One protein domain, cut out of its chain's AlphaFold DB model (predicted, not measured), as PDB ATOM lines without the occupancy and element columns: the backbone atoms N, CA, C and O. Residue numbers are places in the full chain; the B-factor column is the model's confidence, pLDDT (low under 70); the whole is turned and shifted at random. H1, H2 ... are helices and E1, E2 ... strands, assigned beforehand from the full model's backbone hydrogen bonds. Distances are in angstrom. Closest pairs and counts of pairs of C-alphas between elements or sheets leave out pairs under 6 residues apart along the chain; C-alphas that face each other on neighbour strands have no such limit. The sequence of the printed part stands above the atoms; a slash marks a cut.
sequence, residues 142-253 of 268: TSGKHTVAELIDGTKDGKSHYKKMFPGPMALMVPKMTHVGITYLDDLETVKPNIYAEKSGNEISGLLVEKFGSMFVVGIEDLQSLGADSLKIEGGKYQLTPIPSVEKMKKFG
ATOM      1  N   THR A 142     352.140 212.608 238.351       94.31
ATOM      2  CA  THR A 142     351.314 211.447 238.718       94.31
ATOM      3  C   THR A 142     351.956 210.149 238.215       94.31
ATOM      4  O   THR A 142     351.278 209.166 237.933       94.31
ATOM      5  N   SER A 143     353.292 210.135 238.108       94.62
ATOM      6  CA  SER A 143     354.100 209.050 237.517       94.62
ATOM      7  C   SER A 143     353.932 207.678 238.187       94.62
ATOM      8  O   SER A 143     354.282 206.654 237.607       94.62
ATOM      9  N   GLY A 144     353.460 207.664 239.435       96.25
ATOM     10  CA  GLY A 144     353.363 206.478 240.290       96.25
ATOM     11  C   GLY A 144     354.592 206.274 241.172       96.25
ATOM     12  O   GLY A 144     354.527 205.488 242.108       96.25
ATOM     13  N   LYS A 145     355.694 206.996 240.921       97.56
ATOM     14  CA  LYS A 145     356.905 207.005 241.754       97.56
ATOM     15  C   LYS A 145     357.325 208.438 242.050       97.56
ATOM     16  O   LYS A 145     357.696 209.163 241.129       97.56
ATOM     17  N   HIS A 146     357.345 208.796 243.329       98.31
ATOM     18  CA  HIS A 146     357.706 210.135 243.797       98.31
ATOM     19  C   HIS A 146     358.905 210.045 244.717       98.31
ATOM     20  O   HIS A 146     358.874 209.308 245.701       98.31
ATOM     21  N   THR A 147     359.974 210.776 244.421       98.38
ATOM     22  CA  THR A 147     361.152 210.753 245.304       98.38
ATOM     23  C   THR A 147     360.861 211.495 246.605       98.38
ATOM     24  O   THR A 147     360.123 212.476 246.613       98.38
ATOM     25  N   VAL A 148     361.479 211.096 247.717       98.38
ATOM     26  CA  VAL A 148     361.323 211.826 248.990       98.38
ATOM     27  C   VAL A 148     361.750 213.294 248.840       98.38
ATOM     28  O   VAL A 148     361.112 214.181 249.402       98.38
ATOM     29  N   ALA A 149     362.773 213.573 248.026       98.12
ATOM     30  CA  ALA A 149     363.194 214.935 247.701       98.12
ATOM     31  C   ALA A 149     362.095 215.745 246.986       98.12
ATOM     32  O   ALA A 149     361.813 216.869 247.396       98.12
ATOM     33  N   GLU A 150     361.449 215.165 245.971       98.25
ATOM     34  CA  GLU A 150     360.303 215.766 245.272       98.25
ATOM     35  C   GLU A 150     359.139 216.028 246.233       98.25
ATOM     36  O   GLU A 150     358.563 217.111 246.229       98.25
ATOM     37  N   LEU A 151     358.819 215.085 247.121       98.50
ATOM     38  CA  LEU A 151     357.739 215.265 248.094       98.50
ATOM     39  C   LEU A 151     358.042 216.387 249.106       98.50
ATOM     40  O   LEU A 151     357.169 217.199 249.432       98.50
ATOM     41  N   ILE A 152     359.287 216.479 249.585       98.31
ATOM     42  CA  ILE A 152     359.747 217.579 250.450       98.31
ATOM     43  C   ILE A 152     359.634 218.919 249.725       98.31
ATOM     44  O   ILE A 152     359.236 219.918 250.326       98.31
ATOM     45  N   ASP A 153     360.004 218.963 248.453       98.25
ATOM     46  CA  ASP A 153     359.898 220.174 247.656       98.25
ATOM     47  C   ASP A 153     358.430 220.574 247.438       98.25
ATOM     48  O   ASP A 153     358.009 221.667 247.824       98.25
ATOM     49  N   GLY A 154     357.595 219.629 247.007       97.69
ATOM     50  CA  GLY A 154     356.165 219.841 246.807       97.69
ATOM     51  C   GLY A 154     355.419 220.287 248.068       97.69
ATOM     52  O   GLY A 154     354.504 221.107 247.988       97.69
ATOM     53  N   THR A 155     355.825 219.855 249.266       97.44
ATOM     54  CA  THR A 155     355.243 220.381 250.518       97.44
ATOM     55  C   THR A 155     355.636 221.843 250.795       97.44
ATOM     56  O   THR A 155     354.815 222.625 251.302       97.44
ATOM     57  N   LYS A 156     356.848 222.275 250.419       97.44
ATOM     58  CA  LYS A 156     357.276 223.688 250.503       97.44
ATOM     59  C   LYS A 156     356.549 224.556 249.475       97.44
ATOM     60  O   LYS A 156     356.073 225.649 249.825       97.44
ATOM     61  N   ASP A 157     356.419 224.061 248.250       96.75
ATOM     62  CA  ASP A 157     355.652 224.696 247.178       96.75
ATOM     63  C   ASP A 157     354.186 224.825 247.555       96.75
ATOM     64  O   ASP A 157     353.616 225.919 247.498       96.75
ATOM     65  N   GLY A 158     353.584 223.732 248.024       95.69
ATOM     66  CA  GLY A 158     352.207 223.684 248.495       95.69
ATOM     67  C   GLY A 158     351.952 224.748 249.550       95.69
ATOM     68  O   GLY A 158     351.045 225.568 249.403       95.69
ATOM     69  N   LYS A 159     352.821 224.849 250.565       95.19
ATOM     70  CA  LYS A 159     352.722 225.924 251.565       95.19
ATOM     71  C   LYS A 159     352.748 227.311 250.919       95.19
ATOM     72  O   LYS A 159     351.979 228.187 251.319       95.19
ATOM     73  N   SER A 160     353.631 227.539 249.948       95.56
ATOM     74  CA  SER A 160     353.708 228.819 249.239       95.56
ATOM     75  C   SER A 160     352.415 229.139 248.482       95.56
ATOM     76  O   SER A 160     351.984 230.294 248.520       95.56
ATOM     77  N   HIS A 161     351.772 228.138 247.877       94.44
ATOM     78  CA  HIS A 161     350.468 228.277 247.228       94.44
ATOM     79  C   HIS A 161     349.351 228.560 248.238       94.44
ATOM     80  O   HIS A 161     348.679 229.583 248.106       94.44
ATOM     81  N   TYR A 162     349.202 227.767 249.303       92.62
ATOM     82  CA  TYR A 162     348.182 228.016 250.332       92.62
ATOM     83  C   TYR A 162     348.317 229.422 250.934       92.62
ATOM     84  O   TYR A 162     347.335 230.146 251.074       92.62
ATOM     85  N   LYS A 163     349.545 229.899 251.179       92.94
ATOM     86  CA  LYS A 163     349.783 231.281 251.633       92.94
ATOM     87  C   LYS A 163     349.276 232.363 250.675       92.94
ATOM     88  O   LYS A 163     349.047 233.481 251.126       92.94
ATOM     89  N   LYS A 164     349.124 232.088 249.374       91.44
ATOM     90  CA  LYS A 164     348.562 233.045 248.401       91.44
ATOM     91  C   LYS A 164     347.037 233.122 248.442       91.44
ATOM     92  O   LYS A 164     346.499 234.142 247.998       91.44
ATOM     93  N   MET A 165     346.372 232.099 248.976       87.75
ATOM     94  CA  MET A 165     344.917 232.073 249.147       87.75
ATOM     95  C   MET A 165     344.467 232.990 250.288       87.75
ATOM     96  O   MET A 165     343.459 233.678 250.159       87.75
ATOM     97  N   PHE A 166     345.249 233.078 251.368       86.69
ATOM     98  CA  PHE A 166     344.898 233.883 252.539       86.69
ATOM     99  C   PHE A 166     345.477 235.308 252.465       86.69
ATOM    100  O   PHE A 166     346.663 235.486 252.177       86.69
ATOM    101  N   PRO A 167     344.680 236.357 252.733       81.94
ATOM    102  CA  PRO A 167     345.180 237.727 252.786       81.94
ATOM    103  C   PRO A 167     345.951 238.032 254.081       81.94
ATOM    104  O   PRO A 167     345.607 237.568 255.167       81.94
ATOM    105  N   GLY A 168     346.966 238.895 253.966       88.00
ATOM    106  CA  GLY A 168     347.592 239.574 255.104       88.00
ATOM    107  C   GLY A 168     348.159 238.630 256.180       88.00
ATOM    108  O   GLY A 168     348.806 237.636 255.837       88.00
ATOM    109  N   PRO A 169     347.942 238.926 257.477       89.19
ATOM    110  CA  PRO A 169     348.457 238.119 258.586       89.19
ATOM    111  C   PRO A 169     347.964 236.667 258.603       89.19
ATOM    112  O   PRO A 169     348.688 235.797 259.084       89.19
ATOM    113  N   MET A 170     346.791 236.366 258.030       89.12
ATOM    114  CA  MET A 170     346.274 234.988 257.974       89.12
ATOM    115  C   MET A 170     347.188 234.063 257.162       89.12
ATOM    116  O   MET A 170     347.315 232.882 257.475       89.12
ATOM    117  N   ALA A 171     347.931 234.597 256.185       91.12
ATOM    118  CA  ALA A 171     348.941 233.824 255.462       91.12
ATOM    119  C   ALA A 171     350.073 233.308 256.376       91.12
ATOM    120  O   ALA A 171     350.766 232.352 256.025       91.12
ATOM    121  N   LEU A 172     350.311 233.924 257.537       89.81
ATOM    122  CA  LEU A 172     351.301 233.445 258.508       89.81
ATOM    123  C   LEU A 172     350.782 232.263 259.336       89.81
ATOM    124  O   LEU A 172     351.589 231.468 259.809       89.81
ATOM    125  N   MET A 173     349.459 232.123 259.452       90.50
ATOM    126  CA  MET A 173     348.798 231.036 260.177       90.50
ATOM    127  C   MET A 173     348.693 229.747 259.355       90.50
ATOM    128  O   MET A 173     348.364 228.700 259.907       90.50
ATOM    129  N   VAL A 174     349.009 229.801 258.053       91.62
ATOM    130  CA  VAL A 174     349.031 228.615 257.190       91.62
ATOM    131  C   VAL A 174     350.024 227.593 257.757       91.62
ATOM    132  O   VAL A 174     351.232 227.886 257.839       91.62
ATOM    133  N   PRO A 175     349.551 226.391 258.135       93.25
ATOM    134  CA  PRO A 175     350.405 225.370 258.717       93.25
ATOM    135  C   PRO A 175     351.506 224.937 257.743       93.25
ATOM    136  O   PRO A 175     351.468 225.174 256.535       93.25
ATOM    137  N   LYS A 176     352.551 224.309 258.284       95.19
ATOM    138  CA  LYS A 176     353.501 223.580 257.440       95.19
ATOM    139  C   LYS A 176     352.785 222.372 256.831       95.19
ATOM    140  O   LYS A 176     352.108 221.657 257.568       95.19
ATOM    141  N   MET A 177     352.983 222.164 255.533       97.00
ATOM    142  CA  MET A 177     352.656 220.904 254.878       97.00
ATOM    143  C   MET A 177     353.772 219.926 255.237       97.00
ATOM    144  O   MET A 177     354.945 220.266 255.088       97.00
ATOM    145  N   THR A 178     353.418 218.787 255.814       97.75
ATOM    146  CA  THR A 178     354.381 217.765 256.268       97.75
ATOM    147  C   THR A 178     353.999 216.367 255.798       97.75
ATOM    148  O   THR A 178     354.713 215.410 256.078       97.75
ATOM    149  N   HIS A 179     352.865 216.259 255.111       98.44
ATOM    150  CA  HIS A 179     352.292 215.021 254.618       98.44
ATOM    151  C   HIS A 179     351.875 215.219 253.165       98.44
ATOM    152  O   HIS A 179     351.749 216.351 252.673       98.44
ATOM    153  N   VAL A 180     351.615 214.106 252.498       98.25
ATOM    154  CA  VAL A 180     350.932 214.087 251.211       98.25
ATOM    155  C   VAL A 180     349.628 213.314 251.322       98.25
ATOM    156  O   VAL A 180     349.576 212.250 251.935       98.25
ATOM    157  N   GLY A 181     348.573 213.897 250.760       97.88
ATOM    158  CA  GLY A 181     347.268 213.282 250.592       97.88
ATOM    159  C   GLY A 181     347.174 212.664 249.206       97.88
ATOM    160  O   GLY A 181     347.532 213.302 248.217       97.88
ATOM    161  N   ILE A 182     346.708 211.426 249.146       97.94
ATOM    162  CA  ILE A 182     346.576 210.619 247.939       97.94
ATOM    163  C   ILE A 182     345.089 210.338 247.756       97.94
ATOM    164  O   ILE A 182     344.476 209.650 248.576       97.94
ATOM    165  N   THR A 183     344.521 210.861 246.673       95.56
ATOM    166  CA  THR A 183     343.116 210.645 246.306       95.56
ATOM    167  C   THR A 183     343.069 209.842 245.022       95.56
ATOM    168  O   THR A 183     343.550 210.314 243.993       95.56
ATOM    169  N   TYR A 184     342.495 208.642 245.062       95.38
ATOM    170  CA  TYR A 184     342.219 207.888 243.841       95.38
ATOM    171  C   TYR A 184     341.005 208.486 243.136       95.38
ATOM    172  O   TYR A 184     340.024 208.858 243.777       95.38
ATOM    173  N   LEU A 185     341.108 208.614 241.816       91.12
ATOM    174  CA  LEU A 185     340.059 209.172 240.962       91.12
ATOM    175  C   LEU A 185     339.103 208.102 240.439       91.12
ATOM    176  O   LEU A 185     338.013 208.428 239.976       91.12
ATOM    177  N   ASP A 186     339.537 206.846 240.478       90.19
ATOM    178  CA  ASP A 186     338.713 205.695 240.151       90.19
ATOM    179  C   ASP A 186     337.912 205.250 241.383       90.19
ATOM    180  O   ASP A 186     338.287 205.524 242.527       90.19
ATOM    181  N   ASP A 187     336.817 204.531 241.146       86.56
ATOM    182  CA  ASP A 187     336.002 203.953 242.211       86.56
ATOM    183  C   ASP A 187     336.815 202.919 243.003       86.56
ATOM    184  O   ASP A 187     337.248 201.901 242.455       86.56
ATOM    185  N   LEU A 188     336.997 203.175 244.302       86.06
ATOM    186  CA  LEU A 188     337.753 202.327 245.225       86.06
ATOM    187  C   LEU A 188     337.153 200.929 245.422       86.06
ATOM    188  O   LEU A 188     337.844 200.053 245.940       86.06
ATOM    189  N   GLU A 189     335.904 200.695 245.017       85.81
ATOM    190  CA  GLU A 189     335.332 199.345 244.958       85.81
ATOM    191  C   GLU A 189     335.895 198.536 243.778       85.81
ATOM    192  O   GLU A 189     335.942 197.304 243.817       85.81
ATOM    193  N   THR A 190     336.356 199.227 242.732       84.88
ATOM    194  CA  THR A 190     336.856 198.626 241.487       84.88
ATOM    195  C   THR A 190     338.379 198.587 241.407       84.88
ATOM    196  O   THR A 190     338.943 197.653 240.831       84.88
ATOM    197  N   VAL A 191     339.056 199.570 242.004       86.25
ATOM    198  CA  VAL A 191     340.517 199.626 242.073       86.25
ATOM    199  C   VAL A 191     341.036 199.140 243.419       86.25
ATOM    200  O   VAL A 191     340.362 199.234 244.438       86.25
ATOM    201  N   LYS A 192     342.270 198.632 243.440       90.00
ATOM    202  CA  LYS A 192     342.956 198.243 244.679       90.00
ATOM    203  C   LYS A 192     344.111 199.208 244.929       90.00
ATOM    204  O   LYS A 192     345.182 198.979 244.370       90.00
ATOM    205  N   PRO A 193     343.907 200.268 245.734       92.75
ATOM    206  CA  PRO A 193     344.977 201.168 246.134       92.75
ATOM    207  C   PRO A 193     346.185 200.404 246.657       92.75
ATOM    208  O   PRO A 193     346.046 199.573 247.557       92.75
ATOM    209  N   ASN A 194     347.358 200.715 246.120       95.06
ATOM    210  CA  ASN A 194     348.615 200.186 246.621       95.06
ATOM    211  C   ASN A 194     349.588 201.344 246.849       95.06
ATOM    212  O   ASN A 194     349.943 202.057 245.913       95.06
ATOM    213  N   ILE A 195     349.963 201.566 248.108       97.81
ATOM    214  CA  ILE A 195     350.815 202.678 248.535       97.81
ATOM    215  C   ILE A 195     351.910 202.095 249.415       97.81
ATOM    216  O   ILE A 195     351.616 201.546 250.475       97.81
ATOM    217  N   TYR A 196     353.161 202.227 248.988       97.75
ATOM    218  CA  TYR A 196     354.295 201.648 249.699       97.75
ATOM    219  C   TYR A 196     355.549 202.507 249.557       97.75
ATOM    220  O   TYR A 196     355.684 203.324 248.643       97.75
ATOM    221  N   ALA A 197     356.467 202.349 250.505       98.31
ATOM    222  CA  ALA A 197     357.768 202.996 250.469       98.31
ATOM    223  C   ALA A 197     358.756 202.122 249.690       98.31
ATOM    224  O   ALA A 197     358.688 200.895 249.749       98.31
ATOM    225  N   GLU A 198     359.695 202.749 248.991       97.94
ATOM    226  CA  GLU A 198     360.728 202.059 248.222       97.94
ATOM    227  C   GLU A 198     362.122 202.573 248.614       97.94
ATOM    228  O   GLU A 198     362.317 203.755 248.922       97.94
ATOM    229  N   LYS A 199     363.103 201.665 248.610       97.81
ATOM    230  CA  LYS A 199     364.529 201.968 248.743       97.81
ATOM    231  C   LYS A 199     365.324 201.182 247.712       97.81
ATOM    232  O   LYS A 199     365.309 199.947 247.702       97.81
ATOM    233  N   SER A 200     366.050 201.890 246.857       94.81
ATOM    234  CA  SER A 200     366.876 201.315 245.796       94.81
ATOM    235  C   SER A 200     366.107 200.329 244.904       94.81
ATOM    236  O   SER A 200     366.642 199.279 244.552       94.81
ATOM    237  N   GLY A 201     364.846 200.624 244.569       93.00
ATOM    238  CA  GLY A 201     364.014 199.738 243.743       93.00
ATOM    239  C   GLY A 201     363.233 198.666 244.505       93.00
ATOM    240  O   GLY A 201     362.430 197.976 243.887       93.00
ATOM    241  N   ASN A 202     363.454 198.504 245.812       95.88
ATOM    242  CA  ASN A 202     362.802 197.464 246.608       95.88
ATOM    243  C   ASN A 202     361.764 198.068 247.546       95.88
ATOM    244  O   ASN A 202     362.048 199.051 248.230       95.88
ATOM    245  N   GLU A 203     360.590 197.446 247.612       96.88
ATOM    246  CA  GLU A 203     359.577 197.775 248.608       96.88
ATOM    247  C   GLU A 203     360.131 197.565 250.022       96.88
ATOM    248  O   GLU A 203     360.778 196.554 250.314       96.88
ATOM    249  N   ILE A 204     359.870 198.528 250.904       96.56
ATOM    250  CA  ILE A 204     360.199 198.435 252.322       96.56
ATOM    251  C   ILE A 204     358.924 198.511 253.159       96.56
ATOM    252  O   ILE A 204     358.068 199.378 252.975       96.56
ATOM    253  N   SER A 205     358.795 197.578 254.099       95.38
ATOM    254  CA  SER A 205     357.644 197.501 254.996       95.38
ATOM    255  C   SER A 205     357.717 198.543 256.115       95.38
ATOM    256  O   SER A 205     358.790 199.031 256.465       95.38
ATOM    257  N   GLY A 206     356.565 198.831 256.726       94.44
ATOM    258  CA  GLY A 206     356.467 199.730 257.880       94.44
ATOM    259  C   GLY A 206     356.050 201.160 257.543       94.44
ATOM    260  O   GLY A 206     355.993 201.987 258.448       94.44
ATOM    261  N   LEU A 207     355.723 201.456 256.277       97.88
ATOM    262  CA  LEU A 207     355.101 202.728 255.916       97.88
ATOM    263  C   LEU A 207     353.737 202.860 256.593       97.88
ATOM    264  O   LEU A 207     352.844 202.041 256.377       97.88
ATOM    265  N   LEU A 208     353.577 203.916 257.387       96.62
ATOM    266  CA  LEU A 208     352.283 204.291 257.924       96.62
ATOM    267  C   LEU A 208     351.472 204.998 256.833       96.62
ATOM    268  O   LEU A 208     351.895 206.015 256.283       96.62
ATOM    269  N   VAL A 209     350.301 204.444 256.530       96.88
ATOM    270  CA  VAL A 209     349.326 205.046 255.618       96.88
ATOM    271  C   VAL A 209     348.039 205.270 256.400       96.88
ATOM    272  O   VAL A 209     347.286 204.335 256.680       96.88
ATOM    273  N   GLU A 210     347.796 206.517 256.780       95.56
ATOM    274  CA  GLU A 210     346.577 206.911 257.482       95.56
ATOM    275  C   GLU A 210     345.432 207.147 256.489       95.56
ATOM    276  O   GLU A 210     345.652 207.391 255.301       95.56
ATOM    277  N   LYS A 211     344.188 207.112 256.972       93.38
ATOM    278  CA  LYS A 211     343.019 207.560 256.206       93.38
ATOM    279  C   LYS A 211     342.472 208.851 256.797       93.38
ATOM    280  O   LYS A 211     342.324 208.964 258.012       93.38
ATOM    281  N   PHE A 212     342.123 209.797 255.931       93.06
ATOM    282  CA  PHE A 212     341.422 211.020 256.310       93.06
ATOM    283  C   PHE A 212     340.373 211.363 255.248       93.06
ATOM    284  O   PHE A 212     340.701 211.807 254.146       93.06
ATOM    285  N   GLY A 213     339.103 211.105 255.568       88.75
ATOM    286  CA  GLY A 213     338.022 211.124 254.584       88.75
ATOM    287  C   GLY A 213     338.270 210.126 253.453       88.75
ATOM    288  O   GLY A 213     338.517 208.948 253.709       88.75
ATOM    289  N   SER A 214     338.219 210.593 252.205       88.62
ATOM    290  CA  SER A 214     338.512 209.786 251.010       88.62
ATOM    291  C   SER A 214     340.005 209.682 250.675       88.62
ATOM    292  O   SER A 214     340.365 208.993 249.721       88.62
ATOM    293  N   MET A 215     340.879 210.357 251.428       94.25
ATOM    294  CA  MET A 215     342.313 210.403 251.149       94.25
ATOM    295  C   MET A 215     343.081 209.364 251.961       94.25
ATOM    296  O   MET A 215     342.815 209.158 253.149       94.25
ATOM    297  N   PHE A 216     344.105 208.790 251.340       96.81
ATOM    298  CA  PHE A 216     345.209 208.154 252.053       96.81
ATOM    299  C   PHE A 216     346.271 209.208 252.359       96.81
ATOM    300  O   PHE A 216     346.538 210.075 251.531       96.81
ATOM    301  N   VAL A 217     346.872 209.159 253.540       98.19
ATOM    302  CA  VAL A 217     347.799 210.183 254.021       98.19
ATOM    303  C   VAL A 217     349.111 209.533 254.429       98.19
ATOM    304  O   VAL A 217     349.116 208.561 255.181       98.19
ATOM    305  N   VAL A 218     350.217 210.085 253.928       98.50
ATOM    306  CA  VAL A 218     351.575 209.613 254.224       98.50
ATOM    307  C   VAL A 218     352.422 210.765 254.753       98.50
ATOM    308  O   VAL A 218     352.490 211.834 254.133       98.50
ATOM    309  N   GLY A 219     353.075 210.546 255.895       98.44
ATOM    310  CA  GLY A 219     354.039 211.473 256.477       98.44
ATOM    311  C   GLY A 219     355.373 211.451 255.736       98.44
ATOM    312  O   GLY A 219     355.938 210.396 255.452       98.44
ATOM    313  N   ILE A 220     355.919 212.633 255.442       98.19
ATOM    314  CA  ILE A 220     357.254 212.724 254.828       98.19
ATOM    315  C   ILE A 220     358.341 212.261 255.804       98.19
ATOM    316  O   ILE A 220     359.296 211.603 255.397       98.19
ATOM    317  N   GLU A 221     358.175 212.557 257.092       97.25
ATOM    318  CA  GLU A 221     359.100 212.119 258.144       97.25
ATOM    319  C   GLU A 221     359.093 210.590 258.317       97.25
ATOM    320  O   GLU A 221     360.143 210.015 258.605       97.25
ATOM    321  N   ASP A 222     357.967 209.917 258.058       97.38
ATOM    322  CA  ASP A 222     357.879 208.451 258.108       97.38
ATOM    323  C   ASP A 222     358.711 207.816 256.991       97.38
ATOM    324  O   ASP A 222     359.518 206.919 257.241       97.38
ATOM    325  N   LEU A 223     358.600 208.342 255.765       98.25
ATOM    326  CA  LEU A 223     359.429 207.912 254.633       98.25
ATOM    327  C   LEU A 223     360.923 208.095 254.931       98.25
ATOM    328  O   LEU A 223     361.728 207.196 254.677       98.25
ATOM    329  N   GLN A 224     361.297 209.241 255.507       97.88
ATOM    330  CA  GLN A 224     362.683 209.517 255.897       97.88
ATOM    331  C   GLN A 224     363.174 208.568 256.995       97.88
ATOM    332  O   GLN A 224     364.299 208.075 256.914       97.88
ATOM    333  N   SER A 225     362.336 208.283 257.993       97.75
ATOM    334  CA  SER A 225     362.669 207.405 259.122       97.75
ATOM    335  C   SER A 225     362.857 205.948 258.694       97.75
ATOM    336  O   SER A 225     363.725 205.257 259.223       97.75
ATOM    337  N   LEU A 226     362.105 205.499 257.685       97.62
ATOM    338  CA  LEU A 226     362.294 204.192 257.044       97.62
ATOM    339  C   LEU A 226     363.534 204.142 256.135       97.62
ATOM    340  O   LEU A 226     363.941 203.074 255.676       97.62
ATOM    341  N   GLY A 227     364.151 205.293 255.859       97.69
ATOM    342  CA  GLY A 227     365.243 205.414 254.901       97.69
ATOM    343  C   GLY A 227     364.804 205.135 253.464       97.69
ATOM    344  O   GLY A 227     365.626 204.652 252.680       97.69
ATOM    345  N   ALA A 228     363.531 205.399 253.145       98.25
ATOM    346  CA  ALA A 228     362.992 205.335 251.793       98.25
ATOM    347  C   ALA A 228     363.644 206.407 250.911       98.25
ATOM    348  O   ALA A 228     363.922 207.519 251.369       98.25
ATOM    349  N   ASP A 229     363.836 206.101 249.631       98.19
ATOM    350  CA  ASP A 229     364.182 207.112 248.626       98.19
ATOM    351  C   ASP A 229     362.951 207.601 247.852       98.19
ATOM    352  O   ASP A 229     362.980 208.687 247.261       98.19
ATOM    353  N   SER A 230     361.853 206.842 247.894       98.19
ATOM    354  CA  SER A 230     360.636 207.161 247.163       98.19
ATOM    355  C   SER A 230     359.368 206.569 247.781       98.19
ATOM    356  O   SER A 230     359.390 205.604 248.543       98.19
ATOM    357  N   LEU A 231     358.247 207.199 247.436       98.50
ATOM    358  CA  LEU A 231     356.888 206.720 247.636       98.50
ATOM    359  C   LEU A 231     356.366 206.180 246.305       98.50
ATOM    360  O   LEU A 231     356.407 206.874 245.280       98.50
ATOM    361  N   LYS A 232     355.832 204.966 246.336       98.19
ATOM    362  CA  LYS A 232     355.161 204.325 245.212       98.19
ATOM    363  C   LYS A 232     353.653 204.315 245.419       98.19
ATOM    364  O   LYS A 232     353.174 204.022 246.510       98.19
ATOM    365  N   ILE A 233     352.922 204.672 244.363       97.88
ATOM    366  CA  ILE A 233     351.457 204.739 244.333       97.88
ATOM    367  C   ILE A 233     350.977 204.051 243.057       97.88
ATOM    368  O   ILE A 233     351.303 204.482 241.947       97.88
ATOM    369  N   GLU A 234     350.208 202.983 243.222       95.88
ATOM    370  CA  GLU A 234     349.762 202.097 242.149       95.88
ATOM    371  C   GLU A 234     348.312 201.649 242.363       95.88
ATOM    372  O   GLU A 234     347.694 201.899 243.395       95.88
ATOM    373  N   GLY A 235     347.758 200.954 241.369       93.06
ATOM    374  CA  GLY A 235     346.429 200.355 241.469       93.06
ATOM    375  C   GLY A 235     345.289 201.223 240.946       93.06
ATOM    376  O   GLY A 235     344.177 200.725 240.871       93.06
ATOM    377  N   GLY A 236     345.549 202.459 240.515       93.12
ATOM    378  CA  GLY A 236     344.561 203.330 239.876       93.12
ATOM    379  C   GLY A 236     345.122 204.714 239.561       93.12
ATOM    380  O   GLY A 236     346.257 205.042 239.919       93.12
ATOM    381  N   LYS A 237     344.326 205.540 238.885       95.56
ATOM    382  CA  LYS A 237     344.611 206.964 238.702       95.56
ATOM    383  C   LYS A 237     344.435 207.671 240.034       95.56
ATOM    384  O   LYS A 237     343.456 207.451 240.741       95.56
ATOM    385  N   TYR A 238     345.357 208.568 240.342       96.19
ATOM    386  CA  TYR A 238     345.320 209.326 241.581       96.19
ATOM    387  C   TYR A 238     345.764 210.767 241.366       96.19
ATOM    388  O   TYR A 238     346.345 211.134 240.340       96.19
ATOM    389  N   GLN A 239     345.499 211.570 242.385       96.12
ATOM    390  CA  GLN A 239     346.056 212.894 242.588       96.12
ATOM    391  C   GLN A 239     346.808 212.919 243.910       96.12
ATOM    392  O   GLN A 239     346.447 212.223 244.862       96.12
ATOM    393  N   LEU A 240     347.861 213.728 243.941       97.50
ATOM    394  CA  LEU A 240     348.703 213.918 245.106       97.50
ATOM    395  C   LEU A 240     348.646 215.388 245.517       97.50
ATOM    396  O   LEU A 240     348.870 216.275 244.689       97.50
ATOM    397  N   THR A 241     348.369 215.642 246.791       97.12
ATOM    398  CA  THR A 241     348.151 216.984 247.341       97.12
ATOM    399  C   THR A 241     349.055 217.190 248.557       97.12
ATOM    400  O   THR A 241     349.064 216.350 249.458       97.12
ATOM    401  N   PRO A 242     349.832 218.285 248.633       97.62
ATOM    402  CA  PRO A 242     350.591 218.606 249.835       97.62
ATOM    403  C   PRO A 242     349.637 219.057 250.944       97.62
ATOM    404  O   PRO A 242     348.904 220.030 250.774       97.62
ATOM    405  N   ILE A 243     349.679 218.392 252.098       96.81
ATOM    406  CA  ILE A 243     348.760 218.660 253.212       96.81
ATOM    407  C   ILE A 243     349.497 218.791 254.557       96.81
ATOM    408  O   ILE A 243     350.640 218.336 254.718       96.81
ATOM    409  N   PRO A 244     348.883 219.441 255.562       96.50
ATOM    410  CA  PRO A 244     349.344 219.363 256.945       96.50
ATOM    411  C   PRO A 244     349.155 217.946 257.505       96.50
ATOM    412  O   PRO A 244     348.510 217.105 256.890       96.50
ATOM    413  N   SER A 245     349.661 217.697 258.714       95.94
ATOM    414  CA  SER A 245     349.329 216.463 259.437       95.94
ATOM    415  C   SER A 245     347.826 216.333 259.688       95.94
ATOM    416  O   SER A 245     347.133 217.344 259.845       95.94
ATOM    417  N   VAL A 246     347.336 215.095 259.800       94.25
ATOM    418  CA  VAL A 246     345.928 214.793 260.123       94.25
ATOM    419  C   VAL A 246     345.485 215.504 261.401       94.25
ATOM    420  O   VAL A 246     344.438 216.147 261.427       94.25
ATOM    421  N   GLU A 247     346.321 215.484 262.439       93.31
ATOM    422  CA  GLU A 247     346.080 216.211 263.688       93.31
ATOM    423  C   GLU A 247     345.860 217.717 263.452       93.31
ATOM    424  O   GLU A 247     344.908 218.311 263.968       93.31
ATOM    425  N   LYS A 248     346.705 218.349 262.623       93.12
ATOM    426  CA  LYS A 248     346.549 219.767 262.278       93.12
ATOM    427  C   LYS A 248     345.289 219.991 261.458       93.12
ATOM    428  O   LYS A 248     344.571 220.937 261.752       93.12
ATOM    429  N   MET A 249     344.984 219.143 260.480       92.00
ATOM    430  CA  MET A 249     343.743 219.264 259.708       92.00
ATOM    431  C   MET A 249     342.513 219.224 260.633       92.00
ATOM    432  O   MET A 249     341.693 220.140 260.595       92.00
ATOM    433  N   LYS A 250     342.450 218.264 261.566       90.25
ATOM    434  CA  LYS A 250     341.372 218.178 262.569       90.25
ATOM    435  C   LYS A 250     341.275 219.439 263.432       90.25
ATOM    436  O   LYS A 250     340.188 219.978 263.621       90.25
ATOM    437  N   LYS A 251     342.410 219.971 263.899       88.56
ATOM    438  CA  LYS A 251     342.457 221.208 264.700       88.56
ATOM    439  C   LYS A 251     341.938 222.441 263.952       88.56
ATOM    440  O   LYS A 251     341.394 223.345 264.578       88.56
ATOM    441  N   PHE A 252     342.108 222.486 262.633       83.62
ATOM    442  CA  PHE A 252     341.610 223.572 261.784       83.62
ATOM    443  C   PHE A 252     340.154 223.364 261.332       83.62
ATOM    444  O   PHE A 252     339.645 224.158 260.545       83.62
ATOM    445  N   GLY A 253     339.471 222.334 261.840       80.62
ATOM    446  CA  GLY A 253     338.059 222.084 261.555       80.62
ATOM    447  C   GLY A 253     337.799 221.357 260.236       80.62
ATOM    448  O   GLY A 253     336.640 221.247 259.838       80.62
TER     449      GLY A 253
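What this domain is: This is residues 142 to 253 of the 268 residues of an uncharacterized protein of Robiginitomaculum sp (UniProt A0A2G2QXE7). Two small antiparallel sheets of four strands, both strongly twisted, stand partly face to face, with E6 and E2 of one towards E3 and E7 of the other; H3 sits at one end of the gap between them. The long helix H1 starts at E1 and runs along one side, crossing E8, and its far end with the short H2 makes the length of the whole; H4 only grazes the other sheet, near its edge strand E5. The printed part has 112 residues with four named helices and eight named strands, in the order E1 H1 H2 E2 E3 E4 E5 E6 H3 E7 E8 H4; the class is mixed, helices and strands. The sheets run E1 E7 E3 E4 and E5 E6 E2 E8. The whole is compact, with a radius of gyration of the C-alphas of 14.5 A and spans of 45 by 32 by 23 A.

How they stand to each other: One sheet runs, strand beside strand, E5 (residues 210 to 212), E6 (215 to 219), E2 (179 to 184) and E8 (238 to 243). E5 and E6 are a hairpin, with N 217 and O 210 at 2.8 A. E6 and E2 are antiparallel at 153 degrees, with N 182 and O 216 at 2.7 A. E2 and E8 are antiparallel at 155 degrees, with N 181 and O 241 at 2.8 A. H1 (residues 148 to 165) is on this sheet at a height over the sheet of 7.2 A, and the two make two layers, a helix on one face of a sheet. H1 lies over E8 and, only just, with 3 C-alphas, over E2; it runs across the strands, only just, at 63 degrees to E8 on the local plane. The closest C-alphas of H1 and E8, those of Thr 155 and Pro 242, are 5.0 A apart. H4 (residues 246 to 251) only grazes this sheet, with its residues 246 to 250; the closest C-alphas of H4 and E5, those of Val 246 and Phe 212, are 7.0 A apart. H2 (residues 170 to 173) is on neither sheet and touches H1 only at the corner, the closest C-alphas being those of Lys 163 and Ala 171 at 4.7 A. The other sheet runs E1 (residues 145 to 147), E7 (230 to 234), E3 (194 to 199) and E4 (202 to 204), and is only just strongly twisted, its C-alphas lying up to 4.1 A off the best plane. Its neighbours are antiparallel: N 231 and O 146 of E7 and E1 are 2.8 A apart, N 232 and O 196 of E7 and E3 2.8 A, and N 199 and O 202 of the hairpin E3 and E4 2.8 A. E3 and E6 are near each other, with 5 pairs of C-alphas within 10 A. H3 (residues 220 to 225) is on this sheet at a height of 9.8 A, only just over E7 and E3 with 3 C-alphas each, slantwise at 47 degrees to E3 on the local plane. H3 touches residues 148 to 152 of H1 alone, closest at the C-alphas of Ile 220 and Ile 152, 7.0 A, at a shallow tilt of 26 degrees, opposite ways. Every O i to N i+4 pair is within hydrogen-bond range in H3 and H4, and 13 of 14 in H1; H2 is too short for such a pair, and its 1 O i to N i+3 pair is within range.

Where its parts are: E1 begins at C-alpha 145, (356.905, 207.005, 241.754), and H1 follows from 148 to 165, 26.1 A from first to last C-alpha. E2, residues 179 to 184, is 16.4 A long, E3, residues 194 to 199, 16.2 A, and E8, residues 238 to 243, 15.3 A. E7, residues 230 to 234, is 13.0 A long and E6, residues 215 to 219, 12.9 A. Among the short elements are H2, residues 170 to 173, E4, residues 202 to 204, E5, residues 210 to 212, and H3, residues 220 to 225, which begins at C-alpha 220, (357.254, 212.724, 254.828). H4, residues 246 to 251, ends at C-alpha 251, (342.457, 221.208, 264.700).

The domain as a whole: The two C-alphas farthest apart, those of Gly 168 and Asn 202, are 45.6 A apart. The printed part, residues 142 to 253, has no cut. No link is long; that from E2 to E3, 9 residues, is short and the others are tight. The mean pLDDT of the printed part is 94.5, and no printed residue is under 70.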